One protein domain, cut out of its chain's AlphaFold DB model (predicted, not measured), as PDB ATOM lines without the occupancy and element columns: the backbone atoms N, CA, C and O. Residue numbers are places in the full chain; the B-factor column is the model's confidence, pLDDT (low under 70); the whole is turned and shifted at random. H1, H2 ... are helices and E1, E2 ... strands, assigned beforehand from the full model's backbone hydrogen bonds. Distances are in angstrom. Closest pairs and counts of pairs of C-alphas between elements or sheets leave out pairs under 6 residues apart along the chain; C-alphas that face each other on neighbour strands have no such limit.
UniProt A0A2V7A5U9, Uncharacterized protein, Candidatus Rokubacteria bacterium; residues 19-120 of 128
ATOM      1  N   ARG A  19     272.590 193.045 159.359       93.88
ATOM      2  CA  ARG A  19     272.803 194.501 159.481       93.88
ATOM      3  C   ARG A  19     273.543 194.939 160.755       93.88
ATOM      4  O   ARG A  19     274.118 196.016 160.766       93.88
ATOM      5  N   HIS A  20     273.502 194.147 161.829       94.44
ATOM      6  CA  HIS A  20     274.190 194.458 163.086       94.44
ATOM      7  C   HIS A  20     275.688 194.123 163.064       94.44
ATOM      8  O   HIS A  20     276.426 194.543 163.957       94.44
ATOM      9  N   TYR A  21     276.128 193.368 162.058       94.00
ATOM     10  CA  TYR A  21     277.474 192.817 161.946       94.00
ATOM     11  C   TYR A  21     278.147 193.156 160.613       94.00
ATOM     12  O   TYR A  21     279.322 192.862 160.462       94.00
ATOM     13  N   VAL A  22     277.447 193.773 159.656       95.56
ATOM     14  CA  VAL A  22     278.069 194.248 158.413       95.56
ATOM     15  C   VAL A  22     278.990 195.427 158.713       95.56
ATOM     16  O   VAL A  22     278.619 196.349 159.442       95.56
ATOM     17  N   ARG A  23     280.187 195.410 158.126       94.44
ATOM     18  CA  ARG A  23     281.048 196.593 158.019       94.44
ATOM     19  C   ARG A  23     280.908 197.139 156.604       94.44
ATOM     20  O   ARG A  23     280.921 196.358 155.658       94.44
ATOM     21  N   THR A  24     280.789 198.454 156.471       95.25
ATOM     22  CA  THR A  24     280.680 199.133 155.174       95.25
ATOM     23  C   THR A  24     281.737 200.220 155.086       95.25
ATOM     24  O   THR A  24     282.000 200.903 156.076       95.25
ATOM     25  N   GLY A  25     282.338 200.382 153.914       94.12
ATOM     26  CA  GLY A  25     283.332 201.418 153.663       94.12
ATOM     27  C   GLY A  25     283.882 201.355 152.241       94.12
ATOM     28  O   GLY A  25     283.617 200.387 151.527       94.12
ATOM     29  N   PRO A  26     284.634 202.382 151.817       95.25
ATOM     30  CA  PRO A  26     285.255 202.390 150.503       95.25
ATOM     31  C   PRO A  26     286.387 201.361 150.431       95.25
ATOM     32  O   PRO A  26     287.133 201.184 151.397       95.25
ATOM     33  N   LEU A  27     286.566 200.734 149.269       94.31
ATOM     34  CA  LEU A  27     287.751 199.931 148.988       94.31
ATOM     35  C   LEU A  27     288.992 200.832 148.931       94.31
ATOM     36  O   LEU A  27     289.059 201.755 148.113       94.31
ATOM     37  N   LEU A  28     289.986 200.541 149.766       92.38
ATOM     38  CA  LEU A  28     291.267 201.247 149.811       92.38
ATOM     39  C   LEU A  28     292.300 200.591 148.879       92.38
ATOM     40  O   LEU A  28     292.259 199.383 148.640       92.38
ATOM     41  N   GLU A  29     293.276 201.360 148.378       90.50
ATOM     42  CA  GLU A  29     294.322 200.829 147.474       90.50
ATOM     43  C   GLU A  29     295.129 199.692 148.123       90.50
ATOM     44  O   GLU A  29     295.455 198.700 147.473       90.50
ATOM     45  N   GLU A  30     295.397 199.782 149.425       88.44
ATOM     46  CA  GLU A  30     296.075 198.730 150.192       88.44
ATOM     47  C   GLU A  30     295.303 197.399 150.225       88.44
ATOM     48  O   GLU A  30     295.917 196.331 150.237       88.44
ATOM     49  N   GLN A  31     293.971 197.449 150.148       88.56
ATOM     50  CA  GLN A  31     293.089 196.282 150.234       88.56
ATOM     51  C   GLN A  31     292.917 195.554 148.894       88.56
ATOM     52  O   GLN A  31     292.527 194.389 148.888       88.56
ATOM     53  N   LYS A  32     293.255 196.181 147.754       84.12
ATOM     54  CA  LYS A  32     293.133 195.551 146.422       84.12
ATOM     55  C   LYS A  32     293.925 194.253 146.290       84.12
ATOM     56  O   LYS A  32     293.500 193.343 145.584       84.12
ATOM     57  N   ARG A  33     295.091 194.174 146.938       81.19
ATOM     58  CA  ARG A  33     295.925 192.965 146.913       81.19
ATOM     59  C   ARG A  33     295.427 191.904 147.884       81.19
ATOM     60  O   ARG A  33     295.479 190.725 147.550       81.19
ATOM     61  N   ARG A  34     295.019 192.318 149.085       83.19
ATOM     62  CA  ARG A  34     294.498 191.453 150.144       83.19
ATOM     63  C   ARG A  34     293.922 192.319 151.265       83.19
ATOM     64  O   ARG A  34     294.653 193.150 151.798       83.19
ATOM     65  N   ASP A  35     292.662 192.131 151.645       85.81
ATOM     66  CA  ASP A  35     292.102 192.816 152.821       85.81
ATOM     67  C   ASP A  35     292.393 192.071 154.138       85.81
ATOM     68  O   ASP A  35     293.078 191.045 154.175       85.81
ATOM     69  N   PHE A  36     291.833 192.587 155.238       83.62
ATOM     70  CA  PHE A  36     291.931 191.993 156.574       83.62
ATOM     71  C   PHE A  36     291.265 190.608 156.691       83.62
ATOM     72  O   PHE A  36     291.514 189.903 157.666       83.62
ATOM     73  N   LEU A  37     290.448 190.206 155.711       85.38
ATOM     74  CA  LEU A  37     289.845 188.875 155.596       85.38
ATOM     75  C   LEU A  37     290.613 187.956 154.639       85.38
ATOM     76  O   LEU A  37     290.292 186.776 154.508       85.38
ATOM     77  N   GLY A  38     291.642 188.466 153.964       85.38
ATOM     78  CA  GLY A  38     292.359 187.730 152.938       85.38
ATOM     79  C   GLY A  38     291.675 187.720 151.569       85.38
ATOM     80  O   GLY A  38     292.126 186.975 150.698       85.38
ATOM     81  N   ALA A  39     290.624 188.516 151.372       85.81
ATOM     82  CA  ALA A  39     289.854 188.588 150.139       85.81
ATOM     83  C   ALA A  39     290.625 189.287 149.012       85.81
ATOM     84  O   ALA A  39     291.479 190.144 149.246       85.81
ATOM     85  N   TRP A  40     290.304 188.901 147.775       84.44
ATOM     86  CA  TRP A  40     290.838 189.479 146.541       84.44
ATOM     87  C   TRP A  40     289.701 190.102 145.734       84.44
ATOM     88  O   TRP A  40     288.724 189.425 145.406       84.44
ATOM     89  N   TYR A  41     289.855 191.370 145.367       88.62
ATOM     90  CA  TYR A  41     288.838 192.136 144.651       88.62
ATOM     91  C   TYR A  41     289.179 192.198 143.164       88.62
ATOM     92  O   TYR A  41     290.162 192.828 142.784       88.62
ATOM     93  N   ARG A  42     288.387 191.526 142.318       84.38
ATOM     94  CA  ARG A  42     288.651 191.451 140.869       84.38
ATOM     95  C   ARG A  42     288.156 192.683 140.115       84.38
ATOM     96  O   ARG A  42     288.952 193.355 139.474       84.38
ATOM     97  N   ASP A  43     286.865 192.988 140.238       89.25
ATOM     98  CA  ASP A  43     286.196 194.008 139.415       89.25
ATOM     99  C   ASP A  43     285.894 195.312 140.175       89.25
ATOM    100  O   ASP A  43     285.201 196.187 139.659       89.25
ATOM    101  N   PHE A  44     286.419 195.458 141.396       92.19
ATOM    102  CA  PHE A  44     286.229 196.657 142.215       92.19
ATOM    103  C   PHE A  44     287.298 197.709 141.914       92.19
ATOM    104  O   PHE A  44     288.488 197.415 141.751       92.19
ATOM    105  N   LYS A  45     286.878 198.967 141.914       93.81
ATOM    106  CA  LYS A  45     287.732 200.148 141.850       93.81
ATOM    107  C   LYS A  45     287.954 200.681 143.257       93.81
ATOM    108  O   LYS A  45     287.149 200.480 144.161       93.81
ATOM    109  N   VAL A  46     289.064 201.388 143.454       93.25
ATOM    110  CA  VAL A  46     289.234 202.113 144.715       93.25
ATOM    111  C   VAL A  46     288.184 203.200 144.829       93.25
ATOM    112  O   VAL A  46     287.897 203.895 143.855       93.25
ATOM    113  N   GLY A  47     287.623 203.309 146.030       94.94
ATOM    114  CA  GLY A  47     286.471 204.150 146.323       94.94
ATOM    115  C   GLY A  47     285.121 203.448 146.169       94.94
ATOM    116  O   GLY A  47     284.142 203.990 146.673       94.94
ATOM    117  N   ASP A  48     285.050 202.260 145.551       96.00
ATOM    118  CA  ASP A  48     283.799 201.494 145.503       96.00
ATOM    119  C   ASP A  48     283.355 201.125 146.921       96.00
ATOM    120  O   ASP A  48     284.174 200.754 147.765       96.00
ATOM    121  N   GLU A  49     282.052 201.215 147.187       95.62
ATOM    122  CA  GLU A  49     281.493 200.796 148.468       95.62
ATOM    123  C   GLU A  49     281.530 199.268 148.589       95.62
ATOM    124  O   GLU A  49     281.029 198.537 147.732       95.62
ATOM    125  N   VAL A  50     282.123 198.783 149.678       94.00
ATOM    126  CA  VAL A  50     282.227 197.361 150.001       94.00
ATOM    127  C   VAL A  50     281.446 197.081 151.275       94.00
ATOM    128  O   VAL A  50     281.616 197.756 152.291       94.00
ATOM    129  N   HIS A  51     280.624 196.033 151.236       93.81
ATOM    130  CA  HIS A  51     279.991 195.456 152.415       93.81
ATOM    131  C   HIS A  51     280.724 194.175 152.809       93.81
ATOM    132  O   HIS A  51     280.596 193.143 152.149       93.81
ATOM    133  N   TRP A  52     281.469 194.221 153.908       94.44
ATOM    134  CA  TRP A  52     282.049 193.027 154.507       94.44
ATOM    135  C   TRP A  52     281.012 192.367 155.412       94.44
ATOM    136  O   TRP A  52     280.559 192.959 156.397       94.44
ATOM    137  N   VAL A  53     280.633 191.138 155.065       94.69
ATOM    138  CA  VAL A  53     279.555 190.394 155.723       94.69
ATOM    139  C   VAL A  53     280.136 189.145 156.396       94.69
ATOM    140  O   VAL A  53     280.649 188.276 155.691       94.69
ATOM    141  N   PRO A  54     280.068 189.017 157.733       95.44
ATOM    142  CA  PRO A  54     280.518 187.808 158.416       95.44
ATOM    143  C   PRO A  54     279.551 186.641 158.177       95.44
ATOM    144  O   PRO A  54     278.339 186.837 158.049       95.44
ATOM    145  N   ALA A  55     280.072 185.412 158.183       94.56
ATOM    146  CA  ALA A  55     279.306 184.184 157.954       94.56
ATOM    147  C   ALA A  55     278.480 183.758 159.187       94.56
ATOM    148  O   ALA A  55     278.721 182.714 159.794       94.56
ATOM    149  N   VAL A  56     277.512 184.580 159.597       96.88
ATOM    150  CA  VAL A  56     276.675 184.315 160.780       96.88
ATOM    151  C   VAL A  56     275.562 183.310 160.471       96.88
ATOM    152  O   VAL A  56     274.822 183.429 159.495       96.88
ATOM    153  N   SER A  57     275.412 182.311 161.333       97.06
ATOM    154  CA  SER A  57     274.339 181.316 161.292       97.06
ATOM    155  C   SER A  57     274.211 180.612 162.642       97.06
ATOM    156  O   SER A  57     275.220 180.279 163.261       97.06
ATOM    157  N   TYR A  58     272.988 180.337 163.097       98.19
ATOM    158  CA  TYR A  58     272.766 179.483 164.272       98.19
ATOM    159  C   TYR A  58     273.025 178.002 163.994       98.19
ATOM    160  O   TYR A  58     273.223 177.239 164.932       98.19
ATOM    161  N   LEU A  59     273.047 177.594 162.720       97.69
ATOM    162  CA  LEU A  59     273.228 176.198 162.316       97.69
ATOM    163  C   LEU A  59     274.687 175.736 162.373       97.69
ATOM    164  O   LEU A  59     274.955 174.549 162.231       97.69
ATOM    165  N   ASN A  60     275.636 176.644 162.608       97.75
ATOM    166  CA  ASN A  60     277.050 176.302 162.748       97.75
ATOM    167  C   ASN A  60     277.405 175.899 164.197       97.75
ATOM    168  O   ASN A  60     278.369 176.398 164.781       97.75
ATOM    169  N   PHE A  61     276.576 175.041 164.800       97.81
ATOM    170  CA  PHE A  61     276.733 174.542 166.168       97.81
ATOM    171  C   PHE A  61     277.529 173.233 166.215       97.81
ATOM    172  O   PHE A  61     277.587 172.490 165.239       97.81
ATOM    173  N   VAL A  62     278.114 172.925 167.373       98.19
ATOM    174  CA  VAL A  62     278.899 171.701 167.599       98.19
ATOM    175  C   VAL A  62     278.161 170.797 168.572       98.19
ATOM    176  O   VAL A  62     277.783 171.229 169.659       98.19
ATOM    177  N   VAL A  63     277.988 169.528 168.216       97.81
ATOM    178  CA  VAL A  63     277.430 168.510 169.114       97.81
ATOM    179  C   VAL A  63     278.568 167.669 169.677       97.81
ATOM    180  O   VAL A  63     279.384 167.134 168.932       97.81
ATOM    181  N   THR A  64     278.610 167.533 170.999       96.75
ATOM    182  CA  THR A  64     279.619 166.749 171.722       96.75
ATOM    183  C   THR A  64     278.947 165.729 172.647       96.75
ATOM    184  O   THR A  64     277.713 165.594 172.676       96.75
ATOM    185  N   ASN A  65     279.754 165.000 173.419       96.75
ATOM    186  CA  ASN A  65     279.257 164.151 174.496       96.75
ATOM    187  C   ASN A  65     278.672 165.038 175.602       96.75
ATOM    188  O   ASN A  65     279.393 165.779 176.262       96.75
ATOM    189  N   GLY A  66     277.353 164.980 175.784       97.44
ATOM    190  CA  GLY A  66     276.648 165.707 176.843       97.44
ATOM    191  C   GLY A  66     276.456 167.213 176.618       97.44
ATOM    192  O   GLY A  66     275.690 167.811 177.368       97.44
ATOM    193  N   LEU A  67     277.061 167.840 175.599       97.88
ATOM    194  CA  LEU A  67     276.854 169.265 175.288       97.88
ATOM    195  C   LEU A  67     276.496 169.505 173.819       97.88
ATOM    196  O   LEU A  67     276.935 168.772 172.931       97.88
ATOM    197  N   ALA A  68     275.784 170.601 173.569       98.31
ATOM    198  CA  ALA A  68     275.701 171.242 172.261       98.31
ATOM    199  C   ALA A  68     276.145 172.709 172.392       98.31
ATOM    200  O   ALA A  68     275.541 173.470 173.149       98.31
ATOM    201  N   LEU A  69     277.211 173.094 171.687       98.56
ATOM    202  CA  LEU A  69     277.734 174.461 171.658       98.56
ATOM    203  C   LEU A  69     277.075 175.224 170.513       98.56
ATOM    204  O   LEU A  69     277.281 174.891 169.346       98.56
ATOM    205  N   VAL A  70     276.275 176.229 170.844       98.50
ATOM    206  CA  VAL A  70     275.375 176.910 169.912       98.50
ATOM    207  C   VAL A  70     275.772 178.382 169.770       98.50
ATOM    208  O   VAL A  70     276.045 179.033 170.777       98.50
ATOM    209  N   PRO A  71     275.802 178.934 168.547       98.31
ATOM    210  CA  PRO A  71     275.974 180.366 168.330       98.31
ATOM    211  C   PRO A  71     274.963 181.224 169.106       98.31
ATOM    212  O   PRO A  71     273.771 180.920 169.113       98.31
ATOM    213  N   ALA A  72     275.427 182.318 169.703       98.06
ATOM    214  CA  ALA A  72     274.585 183.401 170.207       98.06
ATOM    215  C   ALA A  72     275.174 184.748 169.788       98.06
ATOM    216  O   ALA A  72     276.383 184.953 169.888       98.06
ATOM    217  N   TYR A  73     274.343 185.649 169.282       98.06
ATOM    218  CA  TYR A  73     274.804 186.878 168.633       98.06
ATOM    219  C   TYR A  73     274.428 188.146 169.393       98.06
ATOM    220  O   TYR A  73     275.008 189.208 169.138       98.06
ATOM    221  N   TRP A  74     273.470 188.062 170.315       97.88
ATOM    222  CA  TRP A  74     273.065 189.198 171.115       97.88
ATOM    223  C   TRP A  74     274.218 189.682 171.996       97.88
ATOM    224  O   TRP A  74     274.972 188.917 172.597       97.88
ATOM    225  N   ARG A  75     274.335 191.003 172.079       95.75
ATOM    226  CA  ARG A  75     275.215 191.725 172.994       95.75
ATOM    227  C   ARG A  75     274.495 192.982 173.448       95.75
ATOM    228  O   ARG A  75     273.564 193.439 172.779       95.75
ATOM    229  N   GLU A  76     274.948 193.547 174.557       95.81
ATOM    230  CA  GLU A  76     274.409 194.801 175.071       95.81
ATOM    231  C   GLU A  76     274.391 195.887 173.980       95.81
ATOM    232  O   GLU A  76     275.319 196.006 173.175       95.81
ATOM    233  N   GLY A  77     273.280 196.623 173.904       95.69
ATOM    234  CA  GLY A  77     273.021 197.619 172.861       95.69
ATOM    235  C   GLY A  77     272.315 197.092 171.605       95.69
ATOM    236  O   GLY A  77     271.866 197.900 170.792       95.69
ATOM    237  N   LEU A  78     272.158 195.773 171.427       96.88
ATOM    238  CA  LEU A  78     271.319 195.230 170.352       96.88
ATOM    239  C   LEU A  78     269.833 195.167 170.746       96.88
ATOM    240  O   LEU A  78     269.523 194.947 171.918       96.88
ATOM    241  N   PRO A  79     268.906 195.310 169.773       97.81
ATOM    242  CA  PRO A  79     267.472 195.204 170.030       97.81
ATOM    243  C   PRO A  79     267.090 193.897 170.735       97.81
ATOM    244  O   PRO A  79     267.622 192.840 170.395       97.81
ATOM    245  N   GLU A  80     266.100 193.957 171.631       97.81
ATOM    246  CA  GLU A  80     265.621 192.794 172.400       97.81
ATOM    247  C   GLU A  80     265.219 191.618 171.499       97.81
ATOM    248  O   GLU A  80     265.569 190.477 171.773       97.81
ATOM    249  N   ARG A  81     264.627 191.898 170.330       97.25
ATOM    250  CA  ARG A  81     264.303 190.874 169.321       97.25
ATOM    251  C   ARG A  81     265.487 190.001 168.883       97.25
ATOM    252  O   ARG A  81     265.277 188.918 168.352       97.25
ATOM    253  N   GLU A  82     266.729 190.474 169.006       97.69
ATOM    254  CA  GLU A  82     267.904 189.653 168.689       97.69
ATOM    255  C   GLU A  82     268.257 188.725 169.863       97.69
ATOM    256  O   GLU A  82     268.645 187.585 169.621       97.69
ATOM    257  N   ARG A  83     268.023 189.152 171.114       98.00
ATOM    258  CA  ARG A  83     268.113 188.290 172.306       98.00
ATOM    259  C   ARG A  83     267.051 187.194 172.273       98.00
ATOM    260  O   ARG A  83     267.344 186.038 172.558       98.00
ATOM    261  N   GLU A  84     265.829 187.543 171.877       98.25
ATOM    262  CA  GLU A  84     264.724 186.591 171.728       98.25
ATOM    263  C   GLU A  84     265.046 185.493 170.703       98.25
ATOM    264  O   GLU A  84     264.693 184.334 170.912       98.25
ATOM    265  N   LYS A  85     265.761 185.819 169.613       98.44
ATOM    266  CA  LYS A  85     266.221 184.814 168.638       98.44
ATOM    267  C   LYS A  85     267.249 183.860 169.233       98.44
ATOM    268  O   LYS A  85     267.120 182.656 169.017       98.44
ATOM    269  N   ASP A  86     268.245 184.382 169.952       98.56
ATOM    270  CA  ASP A  86     269.232 183.555 170.652       98.56
ATOM    271  C   ASP A  86     268.515 182.571 171.589       98.56
ATOM    272  O   ASP A  86     268.774 181.366 171.552       98.56
ATOM    273  N   GLU A  87     267.568 183.062 172.391       98.56
ATOM    274  CA  GLU A  87     266.834 182.238 173.352       98.56
ATOM    275  C   GLU A  87     265.910 181.218 172.668       98.56
ATOM    276  O   GLU A  87     265.899 180.046 173.051       98.56
ATOM    277  N   PHE A  88     265.199 181.610 171.606       98.62
ATOM    278  CA  PHE A  88     264.376 180.699 170.805       98.62
ATOM    279  C   PHE A  88     265.202 179.532 170.251       98.62
ATOM    280  O   PHE A  88     264.792 178.368 170.333       98.62
ATOM    281  N   VAL A  89     266.384 179.824 169.704       98.69
ATOM    282  CA  VAL A  89     267.301 178.804 169.178       98.69
ATOM    283  C   VAL A  89     267.792 177.899 170.305       98.69
ATOM    284  O   VAL A  89     267.757 176.675 170.158       98.69
ATOM    285  N   ARG A  90     268.200 178.473 171.443       98.69
ATOM    286  CA  ARG A  90     268.661 177.716 172.614       98.69
ATOM    287  C   ARG A  90     267.598 176.732 173.097       98.69
ATOM    288  O   ARG A  90     267.897 175.552 173.268       98.69
ATOM    289  N   GLN A  91     266.364 177.198 173.285       98.62
ATOM    290  CA  GLN A  91     265.238 176.375 173.738       98.62
ATOM    291  C   GLN A  91     264.879 175.289 172.721       98.62
ATOM    292  O   GLN A  91     264.662 174.134 173.092       98.62
ATOM    293  N   THR A  92     264.863 175.639 171.433       98.56
ATOM    294  CA  THR A  92     264.567 174.691 170.354       98.56
ATOM    295  C   THR A  92     265.590 173.563 170.328       98.56
ATOM    296  O   THR A  92     265.211 172.393 170.362       98.56
ATOM    297  N   LEU A  93     266.884 173.889 170.342       98.38
ATOM    298  CA  LEU A  93     267.944 172.882 170.346       98.38
ATOM    299  C   LEU A  93     267.982 172.090 171.658       98.38
ATOM    300  O   LEU A  93     268.265 170.897 171.628       98.38
ATOM    301  N   GLN A  94     267.625 172.696 172.795       98.56
ATOM    302  CA  GLN A  94     267.545 171.986 174.075       98.56
ATOM    303  C   GLN A  94     266.444 170.921 174.066       98.56
ATOM    304  O   GLN A  94     266.640 169.835 174.609       98.56
ATOM    305  N   ARG A  95     265.305 171.203 173.420       98.31
ATOM    306  CA  ARG A  95     264.227 170.226 173.212       98.31
ATOM    307  C   ARG A  95     264.647 169.096 172.268       98.31
ATOM    308  O   ARG A  95     264.229 167.963 172.471       98.31
ATOM    309  N   LEU A  96     265.453 169.398 171.247       97.31
ATOM    310  CA  LEU A  96     265.921 168.412 170.262       97.31
ATOM    311  C   LEU A  96     267.077 167.548 170.765       97.31
ATOM    312  O   LEU A  96     267.223 166.405 170.337       97.31
ATOM    313  N   PHE A  97     267.872 168.067 171.697       97.56
ATOM    314  CA  PHE A  97     268.962 167.349 172.344       97.56
ATOM    315  C   PHE A  97     268.713 167.240 173.859       97.56
ATOM    316  O   PHE A  97     269.475 167.812 174.637       97.56
ATOM    317  N   PRO A  98     267.676 166.503 174.305       97.50
ATOM    318  CA  PRO A  98     267.239 166.507 175.706       97.50
ATOM    319  C   PRO A  98     268.310 166.010 176.688       97.50
ATOM    320  O   PRO A  98     268.361 166.458 177.826       97.50
ATOM    321  N   GLU A  99     269.200 165.124 176.241       97.94
ATOM    322  CA  GLU A  99     270.299 164.579 177.051       97.94
ATOM    323  C   GLU A  99     271.561 165.454 177.046       97.94
ATOM    324  O   GLU A  99     272.565 165.112 177.671       97.94
ATOM    325  N   ARG A 100     271.557 166.567 176.303       98.19
ATOM    326  CA  ARG A 100     272.704 167.469 176.195       98.19
ATOM    327  C   ARG A 100     272.371 168.813 176.806       98.19
ATOM    328  O   ARG A 100     271.299 169.362 176.580       98.19
ATOM    329  N   ARG A 101     273.329 169.399 177.511       98.50
ATOM    330  CA  ARG A 101     273.245 170.802 177.909       98.50
ATOM    331  C   ARG A 101     273.574 171.684 176.708       98.50
ATOM    332  O   ARG A 101     274.674 171.607 176.159       98.50
ATOM    333  N   VAL A 102     272.641 172.552 176.332       98.69
ATOM    334  CA  VAL A 102     272.894 173.590 175.327       98.69
ATOM    335  C   VAL A 102     273.648 174.755 175.965       98.69
ATOM    336  O   VAL A 102     273.182 175.350 176.938       98.69
ATOM    337  N   VAL A 103     274.818 175.083 175.418       98.50
ATOM    338  CA  VAL A 103     275.674 176.189 175.863       98.50
ATOM    339  C   VAL A 103     275.838 177.173 174.715       98.50
ATOM    340  O   VAL A 103     276.220 176.786 173.616       98.50
ATOM    341  N   GLN A 104     275.550 178.445 174.976       98.44
ATOM    342  CA  GLN A 104     275.661 179.504 173.984       98.44
ATOM    343  C   GLN A 104     277.031 180.179 174.014       98.44
ATOM    344  O   GLN A 104     277.554 180.472 175.088       98.44
ATOM    345  N   ILE A 105     277.602 180.422 172.833       97.81
ATOM    346  CA  ILE A 105     278.913 181.053 172.646       97.81
ATOM    347  C   ILE A 105     278.809 182.070 171.510       97.81
ATOM    348  O   ILE A 105     278.228 181.773 170.465       97.81
ATOM    349  N   ASN A 106     279.395 183.254 171.696       97.31
ATOM    350  CA  ASN A 106     279.504 184.250 170.635       97.31
ATOM    351  C   ASN A 106     280.586 183.841 169.618       97.31
ATOM    352  O   ASN A 106     281.755 183.781 170.000       97.31
ATOM    353  N   PRO A 107     280.243 183.570 168.340       97.12
ATOM    354  CA  PRO A 107     281.206 183.100 167.351       97.12
ATOM    355  C   PRO A 107     281.694 184.196 166.394       97.12
ATOM    356  O   PRO A 107     282.354 183.864 165.411       97.12
ATOM    357  N   LEU A 108     281.375 185.476 166.638       96.25
ATOM    358  CA  LEU A 108     281.564 186.550 165.654       96.25
ATOM    359  C   LEU A 108     282.992 186.637 165.109       96.25
ATOM    360  O   LEU A 108     283.155 186.830 163.907       96.25
ATOM    361  N   ASP A 109     284.010 186.450 165.946       94.44
ATOM    362  CA  ASP A 109     285.408 186.498 165.503       94.44
ATOM    363  C   ASP A 109     285.723 185.385 164.489       94.44
ATOM    364  O   ASP A 109     286.340 185.636 163.453       94.44
ATOM    365  N   VAL A 110     285.203 184.174 164.715       95.19
ATOM    366  CA  VAL A 110     285.326 183.048 163.773       95.19
ATOM    367  C   VAL A 110     284.473 183.281 162.520       95.19
ATOM    368  O   VAL A 110     284.880 182.917 161.416       95.19
ATOM    369  N   ASN A 111     283.312 183.935 162.659       96.50
ATOM    370  CA  ASN A 111     282.456 184.289 161.523       96.50
ATOM    371  C   ASN A 111     283.111 185.295 160.582       96.50
ATOM    372  O   ASN A 111     282.917 185.204 159.368       96.50
ATOM    373  N   TRP A 112     283.903 186.224 161.118       95.38
ATOM    374  CA  TRP A 112     284.714 187.125 160.304       95.38
ATOM    375  C   TRP A 112     285.798 186.378 159.533       95.38
ATOM    376  O   TRP A 112     286.060 186.727 158.391       95.38
ATOM    377  N   SER A 113     286.351 185.295 160.079       91.88
ATOM    378  CA  SER A 113     287.264 184.400 159.347       91.88
ATOM    379  C   SER A 113     286.566 183.447 158.360       91.88
ATOM    380  O   SER A 113     287.215 182.561 157.808       91.88
ATOM    381  N   GLY A 114     285.259 183.615 158.116       90.81
ATOM    382  CA  GLY A 114     284.510 182.905 157.073       90.81
ATOM    383  C   GLY A 114     283.815 181.611 157.508       90.81
ATOM    384  O   GLY A 114     283.249 180.925 156.659       90.81
ATOM    385  N   GLY A 115     283.827 181.261 158.798       93.06
ATOM    386  CA  GLY A 115     283.248 180.007 159.297       93.06
ATOM    387  C   GLY A 115     282.508 180.155 160.623       93.06
ATOM    388  O   GLY A 115     281.984 181.208 160.950       93.06
ATOM    389  N   GLY A 116     282.455 179.091 161.413       95.94
ATOM    390  CA  GLY A 116     281.960 179.123 162.788       95.94
ATOM    391  C   GLY A 116     282.494 177.930 163.574       95.94
ATOM    392  O   GLY A 116     283.400 177.240 163.104       95.94
ATOM    393  N   MET A 117     281.939 177.674 164.760       96.62
ATOM    394  CA  MET A 117     282.430 176.614 165.648       96.62
ATOM    395  C   MET A 117     282.437 175.234 164.974       96.62
ATOM    396  O   MET A 117     283.443 174.540 165.053       96.62
ATOM    397  N   HIS A 118     281.379 174.866 164.243       97.88
ATOM    398  CA  HIS A 118     281.329 173.596 163.504       97.88
ATOM    399  C   HIS A 118     282.448 173.477 162.464       97.88
ATOM    400  O   HIS A 118     282.993 172.398 162.259       97.88
ATOM    401  N   CYS A 119     282.806 174.577 161.799       97.31
ATOM    402  CA  CYS A 119     283.843 174.573 160.764       97.31
ATOM    403  C   CYS A 119     285.252 174.326 161.315       97.31
ATOM    404  O   CYS A 119     286.116 173.885 160.564       97.31
ATOM    405  N   ILE A 120     285.493 174.641 162.591       96.69
ATOM    406  CA  ILE A 120     286.825 174.585 163.216       96.69
ATOM    407  C   ILE A 120     286.981 173.413 164.193       96.69
ATOM    408  O   ILE A 120     287.985 173.322 164.897       96.69
TER     409      ILE A 120
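AT A GLANCE: This is residues 19 to 120 of the 128 residues of an uncharacterized protein of Candidatus Rokubacteria bacterium (UniProt A0A2V7A5U9). The model is a long, loose body of two lobes set end to end: one holds the antiparallel strand pair E1 and E2 with the small helix H1 and the loop of residues 33 to 48, and the other holds the parallel strand pair E3 and E4 with the long helix H2 packed on it by residues 86 to 95. The short helix H3 lies between the lobes, near the middle of the length, and the stretch of residues 53 to 66 crosses from one lobe to the other. The printed part has 102 residues, with four named strands and three named helices in the order E1, H1, E2, E3, H2, E4, H3; the class is mixed, helices and strands, with under half of the residues in named elements. The whole is loose, with a radius of gyration of the C-alphas of 17.0 A, and elongated, spanning 52 by 29 by 18 A.

IN THESE COORDINATES: E1, residues 23 to 26, begins at C-alpha 23 (281.048, 196.593, 158.019) and is 10.4 A long. H1 is residues 29 to 32, and E2 is residues 49 to 52, 9.9 A long. E3, residues 67 to 71, is 13.1 A long. H2, residues 80 to 96, is 24.5 A long, from C-alpha 80 at (265.621, 192.794, 172.400). E4, residues 101 to 105, is 12.8 A long. H3, residues 108 to 112, ends at C-alpha 112 (284.714, 187.125, 160.304).

HOW THE PARTS SIT: E1 and E2 are antiparallel neighbours at 152 degrees, with N 23 and O 52 3.0 A apart and N 50 and O 25 2.9 A apart, within hydrogen-bond range. E1 and E3 are apart, and so are E2 and E4. E3 and E4 are parallel neighbours at 30 degrees, with N 70 and O 103 at 2.8 A and N 103 and O 68 at 2.9 A. Residues 62 to 63 pair antiparallel with residues 68 to 69 of E3. E3, H2 and E4 form a strand-helix-strand unit, two parallel neighbour strands with a helix between them along the chain, and its crossover is right-handed. The closest C-alphas of H2 and E4 are those of Gln 94 and Val 102, 5.7 A apart; those of H2 and E3 are Arg 90 and Val 70, 7.3 A apart. H1, H2 and H3 touch no helix. In H2 and H3 every O i to N i+4 pair is within hydrogen-bond range, while H1 is too short for such a pair.

THE WHOLE: The C-alphas farthest apart are those of Val 46 and Glu 99, at 53.0 A. The printed part has no cut. The links H1 to E2, 16 residues, and E2 to E3, 14 residues, are long. The mean pLDDT of the printed part is 95.0, and no printed residue is under 70.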